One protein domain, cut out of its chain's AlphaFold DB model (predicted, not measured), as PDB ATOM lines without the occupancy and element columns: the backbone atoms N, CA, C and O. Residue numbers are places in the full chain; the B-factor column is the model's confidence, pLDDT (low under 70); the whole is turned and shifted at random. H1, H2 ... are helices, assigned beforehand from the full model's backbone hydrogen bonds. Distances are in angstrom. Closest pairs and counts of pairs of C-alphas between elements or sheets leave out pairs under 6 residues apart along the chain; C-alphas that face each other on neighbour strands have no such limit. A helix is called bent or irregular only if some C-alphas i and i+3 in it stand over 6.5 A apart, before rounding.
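Overview. This is residues 2 to 176 of the 176 residues of an uncharacterized protein of Pradoshia eiseniae (UniProt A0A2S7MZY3). Four helices, H1 to H4, fold back and forth side by side as a row of helical hairpins; H5 slants away from H4 to pack on H1, and the long bent H7 folds back so that its arm H7b packs on residues 107 to 116 of H5, on the side away from H1. The end of H7b, residues 168 to 174, sticks out of the body with residues 175 and 176. The printed part has 175 residues with seven named helices, H1 to H7 in chain order, and no named strand: all helix. It is compact, with a radius of gyration of the C-alphas of 16.5 A, and elongated, spanning 58 by 34 by 27 A.

Arrangement. Start at H1, residues 2 to 26, which touches H2, residues 31 to 50, closest at the C-alphas of Ser 21 and Gly 34, 4.2 A apart; this hairpin has a shallow tilt of 18 degrees, opposite ways. H2 and H3, residues 53 to 72, form a hairpin too, closest at the C-alphas of Leu 43 and Thr 59, 5.3 A apart. H3 and H4, residues 78 to 101, form the next, closest at the C-alphas of Tyr 60 and Ala 96, 5.0 A apart. H4 is irregular, C-alphas 83 and 86 being 7.1 A apart, with a kink of 56 degrees near residue 85. The hub is H5, residues 107 to 126, which touches H1 at a steep tilt of 47 degrees, closest at the C-alphas of Leu 114 and Asn 13, 5.7 A apart. H5 also touches H6, residues 131 to 134, closest at the C-alphas of Ala 124 and Thr 134, 4.9 A apart. H7, residues 138 to 174, was assigned as one helix by its hydrogen bonds but is bent, C-alphas 147 and 150 being 8.3 A apart; its arms are H7a, residues 138 to 147, and H7b, residues 150 to 174. H5 touches H7a, closest at the C-alphas of Gln 123 and Ser 140, 5.6 A apart, and H7b, at those of Ala 108 and Gly 159, 3.9 A apart. Every O i to N i+4 pair is within hydrogen-bond range in H1, H3, H5, H7a and H7b; in H2 it is 14 of 16, in H4 15 of 20, and H6 is too short for one.

Along the chain. Find C-alpha 2 at (35.372, -4.314, -7.291); from there H1 runs 35.6 A. H2 is 27.9 A long, H3 27.8 A, H4 33.5 A and H5 28.9 A. H7b runs 36.3 A to C-alpha 174 at (45.784, -17.181, -2.584).

Size, cuts and confidence. The C-alphas farthest apart, of Gly 129 and Lys 176, are 58.8 A apart. The printed part has no cut, and the links are tight. Residues 2, 104 and 176 are under 70 in pLDDT.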
ATOM      1  N   PHE A   2      35.050  -5.749  -7.178       69.69
ATOM      2  CA  PHE A   2      35.372  -4.314  -7.291       69.69
ATOM      3  C   PHE A   2      36.167  -3.933  -8.552       69.69
ATOM      4  O   PHE A   2      35.781  -2.980  -9.203       69.69
ATOM      5  N   ASN A   3      37.166  -4.715  -8.999       73.94
ATOM      6  CA  ASN A   3      37.806  -4.479 -10.313       73.94
ATOM      7  C   ASN A   3      36.792  -4.370 -11.470       73.94
ATOM      8  O   ASN A   3      37.031  -3.661 -12.440       73.94
ATOM      9  N   TYR A   4      35.663  -5.074 -11.371       81.44
ATOM     10  CA  TYR A   4      34.580  -4.982 -12.346       81.44
ATOM     11  C   TYR A   4      33.783  -3.678 -12.198       81.44
ATOM     12  O   TYR A   4      33.498  -3.022 -13.196       81.44
ATOM     13  N   ILE A   5      33.477  -3.275 -10.962       85.19
ATOM     14  CA  ILE A   5      32.835  -1.988 -10.655       85.19
ATOM     15  C   ILE A   5      33.725  -0.823 -11.110       85.19
ATOM     16  O   ILE A   5      33.244   0.064 -11.803       85.19
ATOM     17  N   MET A   6      35.025  -0.863 -10.818       86.50
ATOM     18  CA  MET A   6      35.973   0.178 -11.217       86.50
ATOM     19  C   MET A   6      36.076   0.317 -12.730       86.50
ATOM     20  O   MET A   6      36.019   1.430 -13.231       86.50
ATOM     21  N   LYS A   7      36.104  -0.792 -13.479       86.19
ATOM     22  CA  LYS A   7      36.038  -0.736 -14.949       86.19
ATOM     23  C   LYS A   7      34.756  -0.066 -15.455       86.19
ATOM     24  O   LYS A   7      34.796   0.666 -16.434       86.19
ATOM     25  N   ARG A   8      33.615  -0.295 -14.798       90.12
ATOM     26  CA  ARG A   8      32.357   0.389 -15.144       90.12
ATOM     27  C   ARG A   8      32.411   1.880 -14.832       90.12
ATOM     28  O   ARG A   8      31.952   2.672 -15.648       90.12
ATOM     29  N   ILE A   9      32.994   2.251 -13.696       92.88
ATOM     30  CA  ILE A   9      33.230   3.654 -13.342       92.88
ATOM     31  C   ILE A   9      34.124   4.324 -14.389       92.88
ATOM     32  O   ILE A   9      33.832   5.442 -14.794       92.88
ATOM     33  N   ASP A  10      35.137   3.634 -14.912       92.19
ATOM     34  CA  ASP A  10      35.985   4.186 -15.974       92.19
ATOM     35  C   ASP A  10      35.228   4.456 -17.266       92.19
ATOM     36  O   ASP A  10      35.493   5.460 -17.916       92.19
ATOM     37  N   TYR A  11      34.284   3.590 -17.647       93.19
ATOM     38  CA  TYR A  11      33.444   3.848 -18.816       93.19
ATOM     39  C   TYR A  11      32.557   5.077 -18.612       93.19
ATOM     40  O   TYR A  11      32.381   5.859 -19.541       93.19
ATOM     41  N   VAL A  12      32.038   5.282 -17.397       95.00
ATOM     42  CA  VAL A  12      31.295   6.507 -17.060       95.00
ATOM     43  C   VAL A  12      32.218   7.725 -17.116       95.00
ATOM     44  O   VAL A  12      31.875   8.724 -17.745       95.00
ATOM     45  N   ASN A  13      33.415   7.631 -16.534       96.19
ATOM     46  CA  ASN A  13      34.416   8.692 -16.610       96.19
ATOM     47  C   ASN A  13      34.808   8.999 -18.051       96.19
ATOM     48  O   ASN A  13      34.944  10.165 -18.391       96.19
ATOM     49  N   LEU A  14      34.942   7.992 -18.917       96.06
ATOM     50  CA  LEU A  14      35.280   8.189 -20.324       96.06
ATOM     51  C   LEU A  14      34.266   9.094 -21.024       96.06
ATOM     52  O   LEU A  14      34.669   9.957 -21.797       96.06
ATOM     53  N   VAL A  15      32.972   8.944 -20.729       95.62
ATOM     54  CA  VAL A  15      31.942   9.852 -21.256       95.62
ATOM     55  C   VAL A  15      32.201  11.286 -20.787       95.62
ATOM     56  O   VAL A  15      32.160  12.207 -21.600       95.62
ATOM     57  N   GLY A  16      32.532  11.475 -19.507       95.38
ATOM     58  CA  GLY A  16      32.905  12.778 -18.948       95.38
ATOM     59  C   GLY A  16      34.178  13.369 -19.564       95.38
ATOM     60  O   GLY A  16      34.207  14.559 -19.878       95.38
ATOM     61  N   PHE A  17      35.208  12.547 -19.784       97.00
ATOM     62  CA  PHE A  17      36.449  12.927 -20.457       97.00
ATOM     63  C   PHE A  17      36.182  13.351 -21.901       97.00
ATOM     64  O   PHE A  17      36.593  14.435 -22.293       97.00
ATOM     65  N   ILE A  18      35.439  12.553 -22.676       96.94
ATOM     66  CA  ILE A  18      35.091  12.874 -24.068       96.94
ATOM     67  C   ILE A  18      34.282  14.171 -24.127       96.94
ATOM     68  O   ILE A  18      34.641  15.073 -24.879       96.94
ATOM     69  N   ALA A  19      33.222  14.295 -23.325       95.62
ATOM     70  CA  ALA A  19      32.382  15.490 -23.317       95.62
ATOM     71  C   ALA A  19      33.182  16.746 -22.931       95.62
ATOM     72  O   ALA A  19      33.092  17.767 -23.614       95.62
ATOM     73  N   GLY A  20      33.998  16.661 -21.874       95.06
ATOM     74  CA  GLY A  20      34.875  17.750 -21.449       95.06
ATOM     75  C   GLY A  20      35.882  18.131 -22.530       95.06
ATOM     76  O   GLY A  20      36.001  19.303 -22.873       95.06
ATOM     77  N   SER A  21      36.542  17.144 -23.137       96.56
ATOM     78  CA  SER A  21      37.513  17.361 -24.209       96.56
ATOM     79  C   SER A  21      36.884  18.025 -25.423       96.56
ATOM     80  O   SER A  21      37.440  18.994 -25.922       96.56
ATOM     81  N   LEU A  22      35.716  17.570 -25.887       96.31
ATOM     82  CA  LEU A  22      35.030  18.199 -27.020       96.31
ATOM     83  C   LEU A  22      34.730  19.677 -26.742       96.31
ATOM     84  O   LEU A  22      34.919  20.520 -27.614       96.31
ATOM     85  N   ILE A  23      34.320  20.009 -25.520       94.94
ATOM     86  CA  ILE A  23      34.024  21.392 -25.138       94.94
ATOM     87  C   ILE A  23      35.299  22.235 -25.069       94.94
ATOM     88  O   ILE A  23      35.333  23.335 -25.623       94.94
ATOM     89  N   LEU A  24      36.372  21.711 -24.475       94.50
ATOM     90  CA  LEU A  24      37.667  22.395 -24.447       94.50
ATOM     91  C   LEU A  24      38.223  22.629 -25.860       94.50
ATOM     92  O   LEU A  24      38.696  23.723 -26.154       94.50
ATOM     93  N   LEU A  25      38.114  21.639 -26.751       95.75
ATOM     94  CA  LEU A  25      38.649  21.702 -28.114       95.75
ATOM     95  C   LEU A  25      37.841  22.617 -29.039       95.75
ATOM     96  O   LEU A  25      38.423  23.433 -29.750       95.75
ATOM     97  N   PHE A  26      36.515  22.468 -29.056       94.62
ATOM     98  CA  PHE A  26      35.664  23.098 -30.069       94.62
ATOM     99  C   PHE A  26      34.982  24.382 -29.599       94.62
ATOM    100  O   PHE A  26      34.642  25.212 -30.436       94.62
ATOM    101  N   ILE A  27      34.775  24.556 -28.291       92.31
ATOM    102  CA  ILE A  27      34.092  25.740 -27.747       92.31
ATOM    103  C   ILE A  27      35.096  26.715 -27.130       92.31
ATOM    104  O   ILE A  27      34.969  27.919 -27.333       92.31
ATOM    105  N   ARG A  28      36.095  26.218 -26.387       88.06
ATOM    106  CA  ARG A  28      37.043  27.075 -25.645       88.06
ATOM    107  C   ARG A  28      38.406  27.269 -26.303       88.06
ATOM    108  O   ARG A  28      39.160  28.119 -25.848       88.06
ATOM    109  N   ALA A  29      38.724  26.503 -27.347       91.50
ATOM    110  CA  ALA A  29      40.041  26.494 -27.993       91.50
ATOM    111  C   ALA A  29      41.219  26.197 -27.031       91.50
ATOM    112  O   ALA A  29      42.365  26.566 -27.290       91.50
ATOM    113  N   GLU A  30      40.968  25.472 -25.938       89.88
ATOM    114  CA  GLU A  30      41.982  25.018 -24.978       89.88
ATOM    115  C   GLU A  30      42.577  23.674 -25.432       89.88
ATOM    116  O   GLU A  30      42.401  22.627 -24.800       89.88
ATOM    117  N   TYR A  31      43.270  23.693 -26.577       93.12
ATOM    118  CA  TYR A  31      43.674  22.478 -27.294       93.12
ATOM    119  C   TYR A  31      44.509  21.510 -26.458       93.12
ATOM    120  O   TYR A  31      44.256  20.305 -26.451       93.12
ATOM    121  N   PHE A  32      45.490  22.042 -25.728       92.19
ATOM    122  CA  PHE A  32      46.404  21.237 -24.925       92.19
ATOM    123  C   PHE A  32      45.668  20.463 -23.824       92.19
ATOM    124  O   PHE A  32      45.790  19.241 -23.742       92.19
ATOM    125  N   ILE A  33      44.855  21.157 -23.023       92.81
ATOM    126  CA  ILE A  33      44.100  20.549 -21.920       92.81
ATOM    127  C   ILE A  33      43.043  19.590 -22.477       92.81
ATOM    128  O   ILE A  33      42.895  18.487 -21.957       92.81
ATOM    129  N   GLY A  34      42.370  19.948 -23.576       94.75
ATOM    130  CA  GLY A  34      41.391  19.081 -24.234       94.75
ATOM    131  C   GLY A  34      41.979  17.745 -24.702       94.75
ATOM    132  O   GLY A  34      41.394  16.692 -24.434       94.75
ATOM    133  N   ILE A  35      43.154  17.762 -25.345       96.44
ATOM    134  CA  ILE A  35      43.864  16.541 -25.768       96.44
ATOM    135  C   ILE A  35      44.345  15.746 -24.550       96.44
ATOM    136  O   ILE A  35      44.169  14.528 -24.503       96.44
ATOM    137  N   LEU A  36      44.920  16.424 -23.553       95.94
ATOM    138  CA  LEU A  36      45.432  15.786 -22.339       95.94
ATOM    139  C   LEU A  36      44.316  15.089 -21.547       95.94
ATOM    140  O   LEU A  36      44.505  13.976 -21.063       95.94
ATOM    141  N   LEU A  37      43.139  15.710 -21.470       96.62
ATOM    142  CA  LEU A  37      41.943  15.162 -20.837       96.62
ATOM    143  C   LEU A  37      41.446  13.896 -21.560       96.62
ATOM    144  O   LEU A  37      41.106  12.903 -20.916       96.62
ATOM    145  N   LEU A  38      41.491  13.880 -22.894       96.31
ATOM    146  CA  LEU A  38      41.110  12.708 -23.686       96.31
ATOM    147  C   LEU A  38      42.122  11.566 -23.512       96.31
ATOM    148  O   LEU A  38      41.738  10.406 -23.332       96.31
ATOM    149  N   ALA A  39      43.416  11.899 -23.499       96.81
ATOM    150  CA  ALA A  39      44.489  10.954 -23.214       96.81
ATOM    151  C   ALA A  39      44.361  10.359 -21.801       96.81
ATOM    152  O   ALA A  39      44.542   9.151 -21.630       96.81
ATOM    153  N   ALA A  40      43.992  11.168 -20.801       96.56
ATOM    154  CA  ALA A  40      43.730  10.700 -19.442       96.56
ATOM    155  C   ALA A  40      42.616   9.638 -19.419       96.56
ATOM    156  O   ALA A  40      42.825   8.546 -18.888       96.56
ATOM    157  N   GLY A  41      41.485   9.887 -20.090       95.56
ATOM    158  CA  GLY A  41      40.394   8.912 -20.190       95.56
ATOM    159  C   GLY A  41      40.819   7.574 -20.810       95.56
ATOM    160  O   GLY A  41      40.507   6.509 -20.272       95.56
ATOM    161  N   ALA A  42      41.595   7.609 -21.897       94.75
ATOM    162  CA  ALA A  42      42.116   6.398 -22.535       94.75
ATOM    163  C   ALA A  42      43.105   5.633 -21.633       94.75
ATOM    164  O   ALA A  42      43.054   4.401 -21.535       94.75
ATOM    165  N   LEU A  43      43.991   6.346 -20.933       95.06
ATOM    166  CA  LEU A  43      44.966   5.758 -20.006       95.06
ATOM    167  C   LEU A  43      44.296   5.092 -18.796       95.06
ATOM    168  O   LEU A  43      44.696   4.000 -18.379       95.06
ATOM    169  N   LEU A  44      43.225   5.688 -18.268       93.12
ATOM    170  CA  LEU A  44      42.475   5.136 -17.138       93.12
ATOM    171  C   LEU A  44      41.903   3.736 -17.446       93.12
ATOM    172  O   LEU A  44      41.939   2.859 -16.583       93.12
ATOM    173  N   ILE A  45      41.443   3.506 -18.683       91.88
ATOM    174  CA  ILE A  45      40.926   2.205 -19.142       91.88
ATOM    175  C   ILE A  45      42.068   1.244 -19.473       91.88
ATOM    176  O   ILE A  45      42.100   0.107 -18.995       91.88
ATOM    177  N   THR A  46      43.022   1.692 -20.291       91.31
ATOM    178  CA  THR A  46      44.107   0.833 -20.791       91.31
ATOM    179  C   THR A  46      45.026   0.344 -19.669       91.31
ATOM    180  O   THR A  46      45.458  -0.811 -19.702       91.31
ATOM    181  N   SER A  47      45.241   1.144 -18.618       90.44
ATOM    182  CA  SER A  47      45.948   0.712 -17.400       90.44
ATOM    183  C   SER A  47      45.297  -0.488 -16.715       90.44
ATOM    184  O   SER A  47      46.006  -1.384 -16.259       90.44
ATOM    185  N   LYS A  48      43.963  -0.584 -16.727       85.94
ATOM    186  CA  LYS A  48      43.225  -1.722 -16.153       85.94
ATOM    187  C   LYS A  48      43.108  -2.926 -17.094       85.94
ATOM    188  O   LYS A  48      42.602  -3.974 -16.676       85.94
ATOM    189  N   MET A  49      43.537  -2.786 -18.350       84.00
ATOM    190  CA  MET A  49      43.598  -3.874 -19.332       84.00
ATOM    191  C   MET A  49      44.993  -4.498 -19.401       84.00
ATOM    192  O   MET A  49      45.115  -5.702 -19.210       84.00
ATOM    193  N   ASN A  50      46.028  -3.683 -19.634       76.44
ATOM    194  CA  ASN A  50      47.393  -4.166 -19.868       76.44
ATOM    195  C   ASN A  50      48.255  -4.230 -18.602       76.44
ATOM    196  O   ASN A  50      49.274  -4.911 -18.612       76.44
ATOM    197  N   GLY A  51      47.867  -3.561 -17.510       74.50
ATOM    198  CA  GLY A  51      48.405  -3.790 -16.164       74.50
ATOM    199  C   GLY A  51      49.912  -3.576 -15.953       74.50
ATOM    200  O   GLY A  51      50.392  -3.795 -14.842       74.50
ATOM    201  N   THR A  52      50.683  -3.164 -16.964       88.50
ATOM    202  CA  THR A  52      52.139  -3.034 -16.842       88.50
ATOM    203  C   THR A  52      52.507  -1.887 -15.906       88.50
ATOM    204  O   THR A  52      51.778  -0.899 -15.776       88.50
ATOM    205  N   LEU A  53      53.662  -1.998 -15.249       87.56
ATOM    206  CA  LEU A  53      54.147  -0.967 -14.330       87.56
ATOM    207  C   LEU A  53      54.312   0.391 -15.033       87.56
ATOM    208  O   LEU A  53      53.891   1.415 -14.503       87.56
ATOM    209  N   MET A  54      54.838   0.384 -16.262       90.56
ATOM    210  CA  MET A  54      54.969   1.594 -17.079       90.56
ATOM    211  C   MET A  54      53.615   2.211 -17.433       90.56
ATOM    212  O   MET A  54      53.474   3.428 -17.381       90.56
ATOM    213  N   MET A  55      52.595   1.398 -17.723       92.56
ATOM    214  CA  MET A  55      51.258   1.920 -18.006       92.56
ATOM    215  C   MET A  55      50.647   2.604 -16.776       92.56
ATOM    216  O   MET A  55      50.048   3.672 -16.902       92.56
ATOM    217  N   HIS A  56      50.836   2.042 -15.577       91.88
ATOM    218  CA  HIS A  56      50.411   2.696 -14.336       91.88
ATOM    219  C   HIS A  56      51.157   4.010 -14.110       91.88
ATOM    220  O   HIS A  56      50.521   5.009 -13.789       91.88
ATOM    221  N   LEU A  57      52.476   4.031 -14.329       94.44
ATOM    222  CA  LEU A  57      53.288   5.239 -14.182       94.44
ATOM    223  C   LEU A  57      52.808   6.359 -15.105       94.44
ATOM    224  O   LEU A  57      52.544   7.460 -14.631       94.44
ATOM    225  N   VAL A  58      52.639   6.068 -16.396       95.50
ATOM    226  CA  VAL A  58      52.156   7.048 -17.380       95.50
ATOM    227  C   VAL A  58      50.743   7.514 -17.032       95.50
ATOM    228  O   VAL A  58      50.461   8.708 -17.090       95.50
ATOM    229  N   THR A  59      49.869   6.601 -16.600       95.50
ATOM    230  CA  THR A  59      48.506   6.950 -16.176       95.50
ATOM    231  C   THR A  59      48.537   7.913 -14.994       95.50
ATOM    232  O   THR A  59      47.948   8.989 -15.078       95.50
ATOM    233  N   TYR A  60      49.265   7.584 -13.926       95.06
ATOM    234  CA  TYR A  60      49.398   8.466 -12.768       95.06
ATOM    235  C   TYR A  60      50.016   9.808 -13.131       95.06
ATOM    236  O   TYR A  60      49.474  10.833 -12.732       95.06
ATOM    237  N   PHE A  61      51.100   9.809 -13.906       97.00
ATOM    238  CA  PHE A  61      51.762  11.033 -14.336       97.00
ATOM    239  C   PHE A  61      50.790  11.957 -15.074       97.00
ATOM    240  O   PHE A  61      50.608  13.092 -14.652       97.00
ATOM    241  N   VAL A  62      50.099  11.458 -16.104       97.38
ATOM    242  CA  VAL A  62      49.156  12.263 -16.898       97.38
ATOM    243  C   VAL A  62      48.012  12.804 -16.040       97.38
ATOM    244  O   VAL A  62      47.651  13.972 -16.165       97.38
ATOM    245  N   HIS A  63      47.460  11.989 -15.140       96.75
ATOM    246  CA  HIS A  63      46.328  12.407 -14.310       96.75
ATOM    247  C   HIS A  63      46.749  13.418 -13.245       96.75
ATOM    248  O   HIS A  63      46.068  14.420 -13.060       96.75
ATOM    249  N   LEU A  64      47.869  13.184 -12.558       96.31
ATOM    250  CA  LEU A  64      48.392  14.100 -11.543       96.31
ATOM    251  C   LEU A  64      48.889  15.402 -12.163       96.31
ATOM    252  O   LEU A  64      48.703  16.457 -11.568       96.31
ATOM    253  N   PHE A  65      49.460  15.342 -13.365       97.00
ATOM    254  CA  PHE A  65      49.846  16.527 -14.119       97.00
ATOM    255  C   PHE A  65      48.619  17.361 -14.494       97.00
ATOM    256  O   PHE A  65      48.586  18.554 -14.213       97.00
ATOM    257  N   LEU A  66      47.568  16.729 -15.026       95.25
ATOM    258  CA  LEU A  66      46.312  17.406 -15.352       95.25
ATOM    259  C   LEU A  66      45.629  18.002 -14.110       95.25
ATOM    260  O   LEU A  66      45.208  19.156 -14.139       95.25
ATOM    261  N   ILE A  67      45.560  17.253 -13.004       94.44
ATOM    262  CA  ILE A  67      45.047  17.754 -11.719       94.44
ATOM    263  C   ILE A  67      45.895  18.932 -11.230       94.44
ATOM    264  O   ILE A  67      45.345  19.927 -10.773       94.44
ATOM    265  N   GLY A  68      47.221  18.844 -11.354       93.25
ATOM    266  CA  GLY A  68      48.150  19.906 -10.986       93.25
ATOM    267  C   GLY A  68      47.932  21.184 -11.792       93.25
ATOM    268  O   GLY A  68      47.853  22.253 -11.198       93.25
ATOM    269  N   ILE A  69      47.751  21.081 -13.115       92.44
ATOM    270  CA  ILE A  69      47.402  22.222 -13.975       92.44
ATOM    271  C   ILE A  69      46.081  22.842 -13.523       92.44
ATOM    272  O   ILE A  69      46.007  24.058 -13.355       92.44
ATOM    273  N   ILE A  70      45.051  22.016 -13.302       90.94
ATOM    274  CA  ILE A  70      43.735  22.488 -12.859       90.94
ATOM    275  C   ILE A  70      43.860  23.239 -11.532       90.94
ATOM    276  O   ILE A  70      43.378  24.362 -11.437       90.94
ATOM    277  N   LEU A  71      44.532  22.649 -10.537       89.75
ATOM    278  CA  LEU A  71      44.729  23.241  -9.213       89.75
ATOM    279  C   LEU A  71      45.541  24.536  -9.272       89.75
ATOM    280  O   LEU A  71      45.183  25.512  -8.617       89.75
ATOM    281  N   TYR A  72      46.615  24.560 -10.058       88.62
ATOM    282  CA  TYR A  72      47.453  25.746 -10.203       88.62
ATOM    283  C   TYR A  72      46.690  26.890 -10.884       88.62
ATOM    284  O   TYR A  72      46.753  28.034 -10.433       88.62
ATOM    285  N   GLY A  73      45.868  26.570 -11.888       85.38
ATOM    286  CA  GLY A  73      44.979  27.526 -12.549       85.38
ATOM    287  C   GLY A  73      43.822  28.044 -11.691       85.38
ATOM    288  O   GLY A  73      43.142  28.984 -12.097       85.38
ATOM    289  N   LEU A  74      43.596  27.488 -10.494       84.12
ATOM    290  CA  LEU A  74      42.692  28.101  -9.512       84.12
ATOM    291  C   LEU A  74      43.314  29.345  -8.865       84.12
ATOM    292  O   LEU A  74      42.588  30.216  -8.403       84.12
ATOM    293  N   ILE A  75      44.645  29.404  -8.795       83.69
ATOM    294  CA  ILE A  75      45.386  30.397  -8.007       83.69
ATOM    295  C   ILE A  75      46.055  31.427  -8.920       83.69
ATOM    296  O   ILE A  75      46.185  32.592  -8.547       83.69
ATOM    297  N   VAL A  76      46.480  31.003 -10.111       82.88
ATOM    298  CA  VAL A  76      47.331  31.794 -11.002       82.88
ATOM    299  C   VAL A  76      46.615  32.102 -12.322       82.88
ATOM    300  O   VAL A  76      45.979  31.208 -12.888       82.88
ATOM    301  N   PRO A  77      46.712  33.342 -12.847       76.25
ATOM    302  CA  PRO A  77      46.152  33.697 -14.148       76.25
ATOM    303  C   PRO A  77      46.696  32.827 -15.291       76.25
ATOM    304  O   PRO A  77      47.857  32.420 -15.288       76.25
ATOM    305  N   ALA A  78      45.869  32.612 -16.319       70.38
ATOM    306  CA  ALA A  78      46.177  31.753 -17.469       70.38
ATOM    307  C   ALA A  78      47.510  32.079 -18.176       70.38
ATOM    308  O   ALA A  78      48.172  31.184 -18.698       70.38
ATOM    309  N   GLU A  79      47.928  33.344 -18.168       71.94
ATOM    310  CA  GLU A  79      49.152  33.819 -18.826       71.94
ATOM    311  C   GLU A  79      50.439  33.311 -18.154       71.94
ATOM    312  O   GLU A  79      51.451  33.122 -18.824       71.94
ATOM    313  N   GLN A  80      50.398  33.032 -16.847       76.31
ATOM    314  CA  GLN A  80      51.549  32.572 -16.056       76.31
ATOM    315  C   GLN A  80      51.584  31.047 -15.875       76.31
ATOM    316  O   GLN A  80      52.563  30.497 -15.381       76.31
ATOM    317  N   LEU A  81      50.537  30.331 -16.292       76.44
ATOM    318  CA  LEU A  81      50.467  28.872 -16.159       76.44
ATOM    319  C   LEU A  81      51.558  28.158 -16.968       76.44
ATOM    320  O   LEU A  81      52.120  27.168 -16.505       76.44
ATOM    321  N   TRP A  82      51.878  28.665 -18.160       78.19
ATOM    322  CA  TRP A  82      52.789  28.006 -19.100       78.19
ATOM    323  C   TRP A  82      54.225  27.892 -18.586       78.19
ATOM    324  O   TRP A  82      54.874  26.875 -18.834       78.19
ATOM    325  N   SER A  83      54.721  28.893 -17.849       82.38
ATOM    326  CA  SER A  83      56.080  28.867 -17.290       82.38
ATOM    327  C   SER A  83      56.254  27.785 -16.226       82.38
ATOM    328  O   SER A  83      57.359  27.287 -16.028       82.38
ATOM    329  N   GLU A  84      55.158  27.366 -15.594       87.56
ATOM    330  CA  GLU A  84      55.174  26.456 -14.449       87.56
ATOM    331  C   GLU A  84      54.815  25.015 -14.812       87.56
ATOM    332  O   GLU A  84      54.914  24.117 -13.975       87.56
ATOM    333  N   TYR A  85      54.471  24.736 -16.076       91.00
ATOM    334  CA  TYR A  85      54.188  23.368 -16.532       91.00
ATOM    335  C   TYR A  85      55.360  22.422 -16.268       91.00
ATOM    336  O   TYR A  85      55.139  21.267 -15.908       91.00
ATOM    337  N   GLY A  86      56.601  22.904 -16.383       92.19
ATOM    338  CA  GLY A  86      57.788  22.117 -16.047       92.19
ATOM    339  C   GLY A  86      57.814  21.701 -14.574       92.19
ATOM    340  O   GLY A  86      57.995  20.521 -14.270       92.19
ATOM    341  N   LEU A  87      57.567  22.642 -13.659       93.00
ATOM    342  CA  LEU A  87      57.535  22.371 -12.222       93.00
ATOM    343  C   LEU A  87      56.381  21.428 -11.857       93.00
ATOM    344  O   LEU A  87      56.587  20.445 -11.142       93.00
ATOM    345  N   ILE A  88      55.185  21.678 -12.401       94.94
ATOM    346  CA  ILE A  88      54.007  20.827 -12.190       94.94
ATOM    347  C   ILE A  88      54.277  19.407 -12.706       94.94
ATOM    348  O   ILE A  88      53.942  18.439 -12.025       94.94
ATOM    349  N   ALA A  89      54.931  19.258 -13.862       96.00
ATOM    350  CA  ALA A  89      55.304  17.955 -14.408       96.00
ATOM    351  C   ALA A  89      56.303  17.216 -13.504       96.00
ATOM    352  O   ALA A  89      56.123  16.026 -13.248       96.00
ATOM    353  N   ILE A  90      57.319  17.902 -12.973       96.56
ATOM    354  CA  ILE A  90      58.297  17.299 -12.052       96.56
ATOM    355  C   ILE A  90      57.604  16.796 -10.781       96.56
ATOM    356  O   ILE A  90      57.817  15.652 -10.372       96.56
ATOM    357  N   ILE A  91      56.734  17.615 -10.182       96.31
ATOM    358  CA  ILE A  91      55.976  17.241  -8.980       96.31
ATOM    359  C   ILE A  91      55.041  16.062  -9.281       96.31
ATOM    360  O   ILE A  91      55.027  15.076  -8.541       96.31
ATOM    361  N   ALA A  92      54.296  16.120 -10.387       96.94
ATOM    362  CA  ALA A  92      53.400  15.047 -10.806       96.94
ATOM    363  C   ALA A  92      54.151  13.730 -11.039       96.94
ATOM    364  O   ALA A  92      53.678  12.674 -10.619       96.94
ATOM    365  N   LEU A  93      55.335  13.783 -11.655       97.25
ATOM    366  CA  LEU A  93      56.179  12.614 -11.875       97.25
ATOM    367  C   LEU A  93      56.686  12.028 -10.555       97.25
ATOM    368  O   LEU A  93      56.602  10.817 -10.366       97.25
ATOM    369  N   ALA A  94      57.147  12.865  -9.622       96.50
ATOM    370  CA  ALA A  94      57.589  12.412  -8.305       96.50
ATOM    371  C   ALA A  94      56.464  11.678  -7.553       96.50
ATOM    372  O   ALA A  94      56.669  10.577  -7.036       96.50
ATOM    373  N   ILE A  95      55.249  12.237  -7.555       94.69
ATOM    374  CA  ILE A  95      54.080  11.609  -6.924       94.69
ATOM    375  C   ILE A  95      53.664  10.332  -7.672       94.69
ATOM    376  O   ILE A  95      53.346   9.329  -7.033       94.69
ATOM    377  N   ALA A  96      53.713  10.320  -9.007       94.44
ATOM    378  CA  ALA A  96      53.397   9.140  -9.810       94.44
ATOM    379  C   ALA A  96      54.355   7.974  -9.529       94.44
ATOM    380  O   ALA A  96      53.909   6.837  -9.359       94.44
ATOM    381  N   VAL A  97      55.659   8.251  -9.413       94.69
ATOM    382  CA  VAL A  97      56.665   7.252  -9.026       94.69
ATOM    383  C   VAL A  97      56.343   6.689  -7.642       94.69
ATOM    384  O   VAL A  97      56.280   5.470  -7.488       94.69
ATOM    385  N   MET A  98      56.049   7.543  -6.654       92.00
ATOM    386  CA  MET A  98      55.648   7.084  -5.317       92.00
ATOM    387  C   MET A  98      54.388   6.207  -5.360       92.00
ATOM    388  O   MET A  98      54.369   5.129  -4.766       92.00
ATOM    389  N   ALA A  99      53.353   6.614  -6.099       87.62
ATOM    390  CA  ALA A  99      52.102   5.863  -6.207       87.62
ATOM    391  C   ALA A  99      52.314   4.449  -6.778       87.62
ATOM    392  O   ALA A  99      51.746   3.479  -6.257       87.62
ATOM    393  N   VAL A 100      53.165   4.326  -7.803       88.44
ATOM    394  CA  VAL A 100      53.524   3.051  -8.440       88.44
ATOM    395  C   VAL A 100      54.396   2.181  -7.535       88.44
ATOM    396  O   VAL A 100      54.138   0.982  -7.431       88.44
ATOM    397  N   LEU A 101      55.384   2.756  -6.839       87.56
ATOM    398  CA  LEU A 101      56.232   2.021  -5.887       87.56
ATOM    399  C   LEU A 101      55.406   1.395  -4.761       87.56
ATOM    400  O   LEU A 101      55.611   0.245  -4.380       87.56
ATOM    401  N   VAL A 102      54.408   2.135  -4.290       83.00
ATOM    402  CA  VAL A 102      53.481   1.702  -3.244       83.00
ATOM    403  C   VAL A 102      52.423   0.730  -3.820       83.00
ATOM    404  O   VAL A 102      51.583   0.211  -3.084       83.00
ATOM    405  N   ARG A 103      52.495   0.388  -5.118       72.75
ATOM    406  CA  ARG A 103      51.594  -0.522  -5.854       72.75
ATOM    407  C   ARG A 103      50.127  -0.115  -5.763       72.75
ATOM    408  O   ARG A 103      49.243  -0.953  -5.587       72.75
ATOM    409  N   THR A 104      49.874   1.183  -5.839       69.69
ATOM    410  CA  THR A 104      48.512   1.714  -5.822       69.69
ATOM    411  C   THR A 104      47.857   1.443  -7.175       69.69
ATOM    412  O   THR A 104      48.479   1.625  -8.223       69.69
ATOM    413  N   SER A 105      46.621   0.951  -7.157       79.69
ATOM    414  CA  SER A 105      45.838   0.758  -8.375       79.69
ATOM    415  C   SER A 105      45.266   2.101  -8.845       79.69
ATOM    416  O   SER A 105      45.154   3.052  -8.078       79.69
ATOM    417  N   THR A 106      44.835   2.198 -10.102       87.44
ATOM    418  CA  THR A 106      44.233   3.433 -10.635       87.44
ATOM    419  C   THR A 106      42.810   3.697 -10.109       87.44
ATOM    420  O   THR A 106      42.121   4.600 -10.592       87.44
ATOM    421  N   GLY A 107      42.349   2.945  -9.102       88.00
ATOM    422  CA  GLY A 107      41.030   3.074  -8.491       88.00
ATOM    423  C   GLY A 107      40.806   4.428  -7.818       88.00
ATOM    424  O   GLY A 107      39.772   5.056  -8.046       88.00
ATOM    425  N   ALA A 108      41.811   4.936  -7.096       90.56
ATOM    426  CA  ALA A 108      41.787   6.282  -6.509       90.56
ATOM    427  C   ALA A 108      41.530   7.388  -7.548       90.56
ATOM    428  O   ALA A 108      40.685   8.257  -7.335       90.56
ATOM    429  N   LEU A 109      42.198   7.313  -8.706       93.81
ATOM    430  CA  LEU A 109      41.984   8.256  -9.808       93.81
ATOM    431  C   LEU A 109      40.569   8.135 -10.374       93.81
ATOM    432  O   LEU A 109      39.925   9.135 -10.661       93.81
ATOM    433  N   SER A 110      40.067   6.911 -10.499       94.44
ATOM    434  CA  SER A 110      38.754   6.650 -11.091       94.44
ATOM    435  C   SER A 110      37.627   7.247 -10.240       94.44
ATOM    436  O   SER A 110      36.712   7.865 -10.780       94.44
ATOM    437  N   LEU A 111      37.704   7.116  -8.910       94.62
ATOM    438  CA  LEU A 111      36.728   7.737  -8.008       94.62
ATOM    439  C   LEU A 111      36.883   9.256  -7.940       94.62
ATOM    440  O   LEU A 111      35.878   9.959  -7.926       94.62
ATOM    441  N   PHE A 112      38.117   9.765  -7.939       95.19
ATOM    442  CA  PHE A 112      38.362  11.204  -8.001       95.19
ATOM    443  C   PHE A 112      37.718  11.832  -9.246       95.19
ATOM    444  O   PHE A 112      36.964  12.796  -9.123       95.19
ATOM    445  N   TRP A 113      37.963  11.260 -10.430       96.06
ATOM    446  CA  TRP A 113      37.413  11.771 -11.687       96.06
ATOM    447  C   TRP A 113      35.896  11.653 -11.752       96.06
ATOM    448  O   TRP A 113      35.246  12.591 -12.204       96.06
ATOM    449  N   LEU A 114      35.322  10.566 -11.229       96.44
ATOM    450  CA  LEU A 114      33.870  10.411 -11.164       96.44
ATOM    451  C   LEU A 114      33.242  11.529 -10.333       96.44
ATOM    452  O   LEU A 114      32.321  12.204 -10.795       96.44
ATOM    453  N   SER A 115      33.770  11.755  -9.132       96.19
ATOM    454  CA  SER A 115      33.291  12.818  -8.254       96.19
ATOM    455  C   SER A 115      33.480  14.192  -8.889       96.19
ATOM    456  O   SER A 115      32.552  14.994  -8.875       96.19
ATOM    457  N   LEU A 116      34.634  14.455  -9.509       95.56
ATOM    458  CA  LEU A 116      34.886  15.727 -10.180       95.56
ATOM    459  C   LEU A 116      33.919  15.964 -11.348       95.56
ATOM    460  O   LEU A 116      33.344  17.045 -11.446       95.56
ATOM    461  N   HIS A 117      33.677  14.963 -12.198       95.81
ATOM    462  CA  HIS A 117      32.709  15.080 -13.287       95.81
ATOM    463  C   HIS A 117      31.295  15.340 -12.768       95.81
ATOM    464  O   HIS A 117      30.636  16.245 -13.273       95.81
ATOM    465  N   ILE A 118      30.842  14.607 -11.746       95.50
ATOM    466  CA  ILE A 118      29.525  14.828 -11.126       95.50
ATOM    467  C   ILE A 118      29.415  16.261 -10.605       95.50
ATOM    468  O   ILE A 118      28.426  16.940 -10.875       95.50
ATOM    469  N   LEU A 119      30.441  16.746  -9.905       94.81
ATOM    470  CA  LEU A 119      30.455  18.103  -9.370       94.81
ATOM    471  C   LEU A 119      30.421  19.155 -10.482       94.81
ATOM    472  O   LEU A 119      29.621  20.082 -10.401       94.81
ATOM    473  N   ILE A 120      31.209  18.992 -11.549       94.12
ATOM    474  CA  ILE A 120      31.186  19.901 -12.705       94.12
ATOM    475  C   ILE A 120      29.814  19.879 -13.396       94.12
ATOM    476  O   ILE A 120      29.328  20.934 -13.798       94.12
ATOM    477  N   ILE A 121      29.160  18.715 -13.510       94.44
ATOM    478  CA  ILE A 121      27.796  18.606 -14.057       94.44
ATOM    479  C   ILE A 121      26.811  19.381 -13.183       94.44
ATOM    480  O   ILE A 121      26.047  20.185 -13.707       94.44
ATOM    481  N   ILE A 122      26.844  19.177 -11.863       92.94
ATOM    482  CA  ILE A 122      25.972  19.895 -10.925       92.94
ATOM    483  C   ILE A 122      26.180  21.404 -11.075       92.94
ATOM    484  O   ILE A 122      25.202  22.129 -11.243       92.94
ATOM    485  N   GLN A 123      27.436  21.865 -11.106       92.69
ATOM    486  CA  GLN A 123      27.761  23.280 -11.307       92.69
ATOM    487  C   GLN A 123      27.270  23.816 -12.654       92.69
ATOM    488  O   GLN A 123      26.807  24.950 -12.733       92.69
ATOM    489  N   ALA A 124      27.327  23.008 -13.711       92.12
ATOM    490  CA  ALA A 124      26.827  23.394 -15.023       92.12
ATOM    491  C   ALA A 124      25.297  23.483 -15.095       92.12
ATOM    492  O   ALA A 124      24.782  24.286 -15.867       92.12
ATOM    493  N   VAL A 125      24.580  22.686 -14.298       92.50
ATOM    494  CA  VAL A 125      23.109  22.700 -14.227       92.50
ATOM    495  C   VAL A 125      22.588  23.875 -13.399       92.50
ATOM    496  O   VAL A 125      21.586  24.475 -13.770       92.50
ATOM    497  N   ILE A 126      23.248  24.201 -12.283       91.06
ATOM    498  CA  ILE A 126      22.809  25.285 -11.384       91.06
ATOM    499  C   ILE A 126      23.409  26.652 -11.743       91.06
ATOM    500  O   ILE A 126      22.958  27.675 -11.231       91.06
ATOM    501  N   GLY A 127      24.458  26.670 -12.566       83.75
ATOM    502  CA  GLY A 127      25.156  27.885 -12.963       83.75
ATOM    503  C   GLY A 127      24.325  28.778 -13.884       83.75
ATOM    504  O   GLY A 127      23.381  28.342 -14.538       83.75
ATOM    505  N   GLN A 128      24.703  30.053 -13.958       79.81
ATOM    506  CA  GLN A 128      24.073  31.006 -14.871       79.81
ATOM    507  C   GLN A 128      24.607  30.805 -16.296       79.81
ATOM    508  O   GLN A 128      25.813  30.876 -16.519       79.81
ATOM    509  N   GLY A 129      23.713  30.566 -17.258       86.12
ATOM    510  CA  GLY A 129      24.050  30.382 -18.672       86.12
ATOM    511  C   GLY A 129      23.531  29.066 -19.252       86.12
ATOM    512  O   GLY A 129      22.776  28.337 -18.613       86.12
ATOM    513  N   LEU A 130      23.923  28.762 -20.491       90.44
ATOM    514  CA  LEU A 130      23.609  27.477 -21.117       90.44
ATOM    515  C   LEU A 130      24.519  26.387 -20.543       90.44
ATOM    516  O   LEU A 130      25.714  26.609 -20.352       90.44
ATOM    517  N   PHE A 131      23.991  25.173 -20.362       91.75
ATOM    518  CA  PHE A 131      24.758  24.040 -19.828       91.75
ATOM    519  C   PHE A 131      26.112  23.856 -20.535       91.75
ATOM    520  O   PHE A 131      27.137  23.736 -19.878       91.75
ATOM    521  N   LEU A 132      26.140  23.911 -21.873       90.81
ATOM    522  CA  LEU A 132      27.366  23.736 -22.664       90.81
ATOM    523  C   LEU A 132      28.386  24.870 -22.480       90.81
ATOM    524  O   LEU A 132      29.584  24.626 -22.579       90.81
ATOM    525  N   SER A 133      27.934  26.096 -22.195       87.44
ATOM    526  CA  SER A 133      28.834  27.219 -21.898       87.44
ATOM    527  C   SER A 133      29.398  27.170 -20.479       87.44
ATOM    528  O   SER A 133      30.430  27.785 -20.213       87.44
ATOM    529  N   THR A 134      28.753  26.425 -19.583       91.00
ATOM    530  CA  THR A 134      29.119  26.333 -18.165       91.00
ATOM    531  C   THR A 134      29.903  25.051 -17.871       91.00
ATOM    532  O   THR A 134      30.872  25.062 -17.116       91.00
ATOM    533  N   TYR A 135      29.562  23.943 -18.526       92.69
ATOM    534  CA  TYR A 135      30.255  22.668 -18.384       92.69
ATOM    535  C   TYR A 135      31.730  22.782 -18.787       92.69
ATOM    536  O   TYR A 135      32.071  23.411 -19.793       92.69
ATOM    537  N   TRP A 136      32.611  22.210 -17.955       93.06
ATOM    538  CA  TRP A 136      34.071  22.337 -18.079       93.06
ATOM    539  C   TRP A 136      34.558  23.787 -18.272       93.06
ATOM    540  O   TRP A 136      35.565  24.038 -18.927       93.06
ATOM    541  N   SER A 137      33.835  24.765 -17.719       89.38
ATOM    542  CA  SER A 137      34.309  26.144 -17.619       89.38
ATOM    543  C   SER A 137      35.261  26.312 -16.440       89.38
ATOM    544  O   SER A 137      35.101  25.641 -15.418       89.38
ATOM    545  N   ILE A 138      36.204  27.252 -16.548       87.75
ATOM    546  CA  ILE A 138      37.080  27.629 -15.430       87.75
ATOM    547  C   ILE A 138      36.253  27.980 -14.177       87.75
ATOM    548  O   ILE A 138      36.539  27.396 -13.133       87.75
ATOM    549  N   PRO A 139      35.183  28.806 -14.248       87.94
ATOM    550  CA  PRO A 139      34.334  29.078 -13.086       87.94
ATOM    551  C   PRO A 139      33.693  27.829 -12.474       87.94
ATOM    552  O   PRO A 139      33.669  27.685 -11.256       87.94
ATOM    553  N   SER A 140      33.196  26.891 -13.284       90.12
ATOM    554  CA  SER A 140      32.575  25.664 -12.760       90.12
ATOM    555  C   SER A 140      33.585  24.722 -12.127       90.12
ATOM    556  O   SER A 140      33.283  24.105 -11.106       90.12
ATOM    557  N   ILE A 141      34.781  24.622 -12.706       90.56
ATOM    558  CA  ILE A 141      35.884  23.854 -12.132       90.56
ATOM    559  C   ILE A 141      36.311  24.504 -10.811       90.56
ATOM    560  O   ILE A 141      36.346  23.825  -9.788       90.56
ATOM    561  N   GLN A 142      36.535  25.820 -10.792       88.69
ATOM    562  CA  GLN A 142      36.858  26.571  -9.578       88.69
ATOM    563  C   GLN A 142      35.808  26.373  -8.492       88.69
ATOM    564  O   GLN A 142      36.152  26.003  -7.373       88.69
ATOM    565  N   GLN A 143      34.526  26.523  -8.819       88.31
ATOM    566  CA  GLN A 143      33.449  26.335  -7.855       88.31
ATOM    567  C   GLN A 143      33.405  24.899  -7.318       88.31
ATOM    568  O   GLN A 143      33.228  24.703  -6.114       88.31
ATOM    569  N   ALA A 144      33.601  23.897  -8.183       90.50
ATOM    570  CA  ALA A 144      33.660  22.495  -7.777       90.50
ATOM    571  C   ALA A 144      34.803  22.242  -6.782       90.50
ATOM    572  O   ALA A 144      34.586  21.599  -5.756       90.50
ATOM    573  N   PHE A 145      35.994  22.792  -7.032       89.44
ATOM    574  CA  PHE A 145      37.120  22.670  -6.108       89.44
ATOM    575  C   PHE A 145      36.895  23.473  -4.821       89.44
ATOM    576  O   PHE A 145      36.970  22.897  -3.741       89.44
ATOM    577  N   TYR A 146      36.546  24.757  -4.887       87.06
ATOM    578  CA  TYR A 146      36.377  25.581  -3.686       87.06
ATOM    579  C   TYR A 146      35.257  25.091  -2.767       87.06
ATOM    580  O   TYR A 146      35.424  25.080  -1.549       87.06
ATOM    581  N   SER A 147      34.126  24.661  -3.331       89.06
ATOM    582  CA  SER A 147      32.969  24.243  -2.530       89.06
ATOM    583  C   SER A 147      33.049  22.787  -2.072       89.06
ATOM    584  O   SER A 147      32.490  22.445  -1.033       89.06
ATOM    585  N   PHE A 148      33.722  21.917  -2.834       91.38
ATOM    586  CA  PHE A 148      33.656  20.465  -2.626       91.38
ATOM    587  C   PHE A 148      35.025  19.775  -2.566       91.38
ATOM    588  O   PHE A 148      35.095  18.548  -2.660       91.38
ATOM    589  N   TYR A 149      36.115  20.511  -2.328       88.69
ATOM    590  CA  TYR A 149      37.444  19.928  -2.100       88.69
ATOM    591  C   TYR A 149      37.457  18.796  -1.049       88.69
ATOM    592  O   TYR A 149      38.043  17.748  -1.338       88.69
ATOM    593  N   PRO A 150      36.766  18.901   0.111       92.12
ATOM    594  CA  PRO A 150      36.702  17.791   1.065       92.12
ATOM    595  C   PRO A 150      36.104  16.507   0.469       92.12
ATOM    596  O   PRO A 150      36.584  15.411   0.756       92.12
ATOM    597  N   LEU A 151      35.094  16.630  -0.400       92.31
ATOM    598  CA  LEU A 151      34.468  15.490  -1.074       92.31
ATOM    599  C   LEU A 151      35.406  14.863  -2.114       92.31
ATOM    600  O   LEU A 151      35.450  13.636  -2.244       92.31
ATOM    601  N   LEU A 152      36.176  15.684  -2.832       92.06
ATOM    602  CA  LEU A 152      37.187  15.212  -3.782       92.06
ATOM    603  C   LEU A 152      38.288  14.413  -3.070       92.06
ATOM    604  O   LEU A 152      38.613  13.307  -3.509       92.06
ATOM    605  N   ILE A 153      38.799  14.910  -1.935       91.50
ATOM    606  CA  ILE A 153      39.765  14.166  -1.109       91.50
ATOM    607  C   ILE A 153      39.145  12.868  -0.595       91.50
ATOM    608  O   ILE A 153      39.763  11.811  -0.710       91.50
ATOM    609  N   ALA A 154      37.930  12.924  -0.044       92.38
ATOM    610  CA  ALA A 154      37.258  11.740   0.482       92.38
ATOM    611  C   ALA A 154      37.103  10.661  -0.601       92.38
ATOM    612  O   ALA A 154      37.427   9.502  -0.365       92.38
ATOM    613  N   SER A 155      36.700  11.050  -1.814       91.81
ATOM    614  CA  SER A 155      36.567  10.138  -2.959       91.81
ATOM    615  C   SER A 155      37.901   9.487  -3.335       91.81
ATOM    616  O   SER A 155      37.958   8.282  -3.586       91.81
ATOM    617  N   PHE A 156      38.987  10.264  -3.319       91.19
ATOM    618  CA  PHE A 156      40.334   9.750  -3.554       91.19
ATOM    619  C   PHE A 156      40.756   8.742  -2.469       91.19
ATOM    620  O   PHE A 156      41.192   7.636  -2.791       91.19
ATOM    621  N   LEU A 157      40.573   9.083  -1.188       90.81
ATOM    622  CA  LEU A 157      40.919   8.220  -0.050       90.81
ATOM    623  C   LEU A 157      40.105   6.924  -0.025       90.81
ATOM    624  O   LEU A 157      40.666   5.859   0.228       90.81
ATOM    625  N   ILE A 158      38.810   6.996  -0.337       89.56
ATOM    626  CA  ILE A 158      37.946   5.820  -0.489       89.56
ATOM    627  C   ILE A 158      38.514   4.887  -1.566       89.56
ATOM    628  O   ILE A 158      38.571   3.675  -1.369       89.56
ATOM    629  N   GLY A 159      38.990   5.441  -2.683       87.25
ATOM    630  CA  GLY A 159      39.595   4.645  -3.749       87.25
ATOM    631  C   GLY A 159      40.899   3.979  -3.316       87.25
ATOM    632  O   GLY A 159      41.074   2.786  -3.553       87.25
ATOM    633  N   VAL A 160      41.770   4.702  -2.600       88.19
ATOM    634  CA  VAL A 160      42.991   4.128  -2.002       88.19
ATOM    635  C   VAL A 160      42.653   3.000  -1.023       88.19
ATOM    636  O   VAL A 160      43.276   1.937  -1.066       88.19
ATOM    637  N   PHE A 161      41.663   3.212  -0.153       88.31
ATOM    638  CA  PHE A 161      41.226   2.216   0.821       88.31
ATOM    639  C   PHE A 161      40.725   0.944   0.135       88.31
ATOM    640  O   PHE A 161      41.189  -0.151   0.459       88.31
ATOM    641  N   PHE A 162      39.827   1.075  -0.847       85.50
ATOM    642  CA  PHE A 162      39.320  -0.087  -1.564       85.50
ATOM    643  C   PHE A 162      40.430  -0.832  -2.303       85.50
ATOM    644  O   PHE A 162      40.472  -2.057  -2.227       85.50
ATOM    645  N   ASP A 163      41.362  -0.128  -2.944       83.69
ATOM    646  CA  ASP A 163      42.492  -0.749  -3.643       83.69
ATOM    647  C   ASP A 163      43.385  -1.574  -2.703       83.69
ATOM    648  O   ASP A 163      43.834  -2.674  -3.051       83.69
ATOM    649  N   ARG A 164      43.612  -1.088  -1.478       84.00
ATOM    650  CA  ARG A 164      44.352  -1.831  -0.447       84.00
ATOM    651  C   ARG A 164      43.584  -3.038   0.043       84.00
ATOM    652  O   ARG A 164      44.114  -4.147   0.025       84.00
ATOM    653  N   PHE A 165      42.326  -2.835   0.411       85.88
ATOM    654  CA  PHE A 165      41.455  -3.890   0.909       85.88
ATOM    655  C   PHE A 165      41.328  -5.047  -0.096       85.88
ATOM    656  O   PHE A 165      41.444  -6.218   0.253       85.88
ATOM    657  N   GLN A 166      41.189  -4.720  -1.382       81.69
ATOM    658  CA  GLN A 166      41.200  -5.668  -2.498       81.69
ATOM    659  C   GLN A 166      42.472  -6.511  -2.578       81.69
ATOM    660  O   GLN A 166      42.414  -7.715  -2.844       81.69
ATOM    661  N   THR A 167      43.618  -5.850  -2.442       81.88
ATOM    662  CA  THR A 167      44.931  -6.480  -2.571       81.88
ATOM    663  C   THR A 167      45.152  -7.463  -1.430       81.88
ATOM    664  O   THR A 167      45.584  -8.589  -1.670       81.88
ATOM    665  N   GLU A 168      44.760  -7.081  -0.215       84.62
ATOM    666  CA  GLU A 168      44.846  -7.941   0.963       84.62
ATOM    667  C   GLU A 168      43.904  -9.145   0.885       84.62
ATOM    668  O   GLU A 168      44.344 -10.270   1.103       84.62
ATOM    669  N   LEU A 169      42.650  -8.956   0.458       84.44
ATOM    670  CA  LEU A 169      41.716 -10.071   0.263       84.44
ATOM    671  C   LEU A 169      42.221 -11.098  -0.761       84.44
ATOM    672  O   LEU A 169      42.081 -12.302  -0.559       84.44
ATOM    673  N   LYS A 170      42.822 -10.637  -1.867       82.12
ATOM    674  CA  LYS A 170      43.432 -11.534  -2.864       82.12
ATOM    675  C   LYS A 170      44.627 -12.285  -2.289       82.12
ATOM    676  O   LYS A 170      44.804 -13.459  -2.601       82.12
ATOM    677  N   ARG A 171      45.445 -11.614  -1.473       82.25
ATOM    678  CA  ARG A 171      46.589 -12.238  -0.802       82.25
ATOM    679  C   ARG A 171      46.128 -13.340   0.148       82.25
ATOM    680  O   ARG A 171      46.679 -14.431   0.081       82.25
ATOM    681  N   GLU A 172      45.106 -13.079   0.964       85.25
ATOM    682  CA  GLU A 172      44.555 -14.076   1.887       85.25
ATOM    683  C   GLU A 172      43.962 -15.276   1.135       85.25
ATOM    684  O   GLU A 172      44.254 -16.420   1.482       85.25
ATOM    685  N   TYR A 173      43.186 -15.031   0.074       83.88
ATOM    686  CA  TYR A 173      42.584 -16.095  -0.731       83.88
ATOM    687  C   TYR A 173      43.629 -16.993  -1.403       83.88
ATOM    688  O   TYR A 173      43.470 -18.203  -1.396       83.88
ATOM    689  N   ASN A 174      44.709 -16.416  -1.940       79.12
ATOM    690  CA  ASN A 174      45.784 -17.181  -2.584       79.12
ATOM    691  C   ASN A 174      46.720 -17.888  -1.589       79.12
ATOM    692  O   ASN A 174      47.535 -18.707  -2.002       79.12
ATOM    693  N   SER A 175      46.674 -17.512  -0.307       75.75
ATOM    694  CA  SER A 175      47.470 -18.134   0.759       75.75
ATOM    695  C   SER A 175      46.783 -19.334   1.424       75.75
ATOM    696  O   SER A 175      47.385 -19.957   2.296       75.75
ATOM    697  N   LYS A 176      45.540 -19.632   1.030       54.12
ATOM    698  CA  LYS A 176      44.774 -20.824   1.415       54.12
ATOM    699  C   LYS A 176      44.760 -21.811   0.254       54.12
ATOM    700  O   LYS A 176      44.767 -23.023   0.550       54.12
TER     701      LYS A 176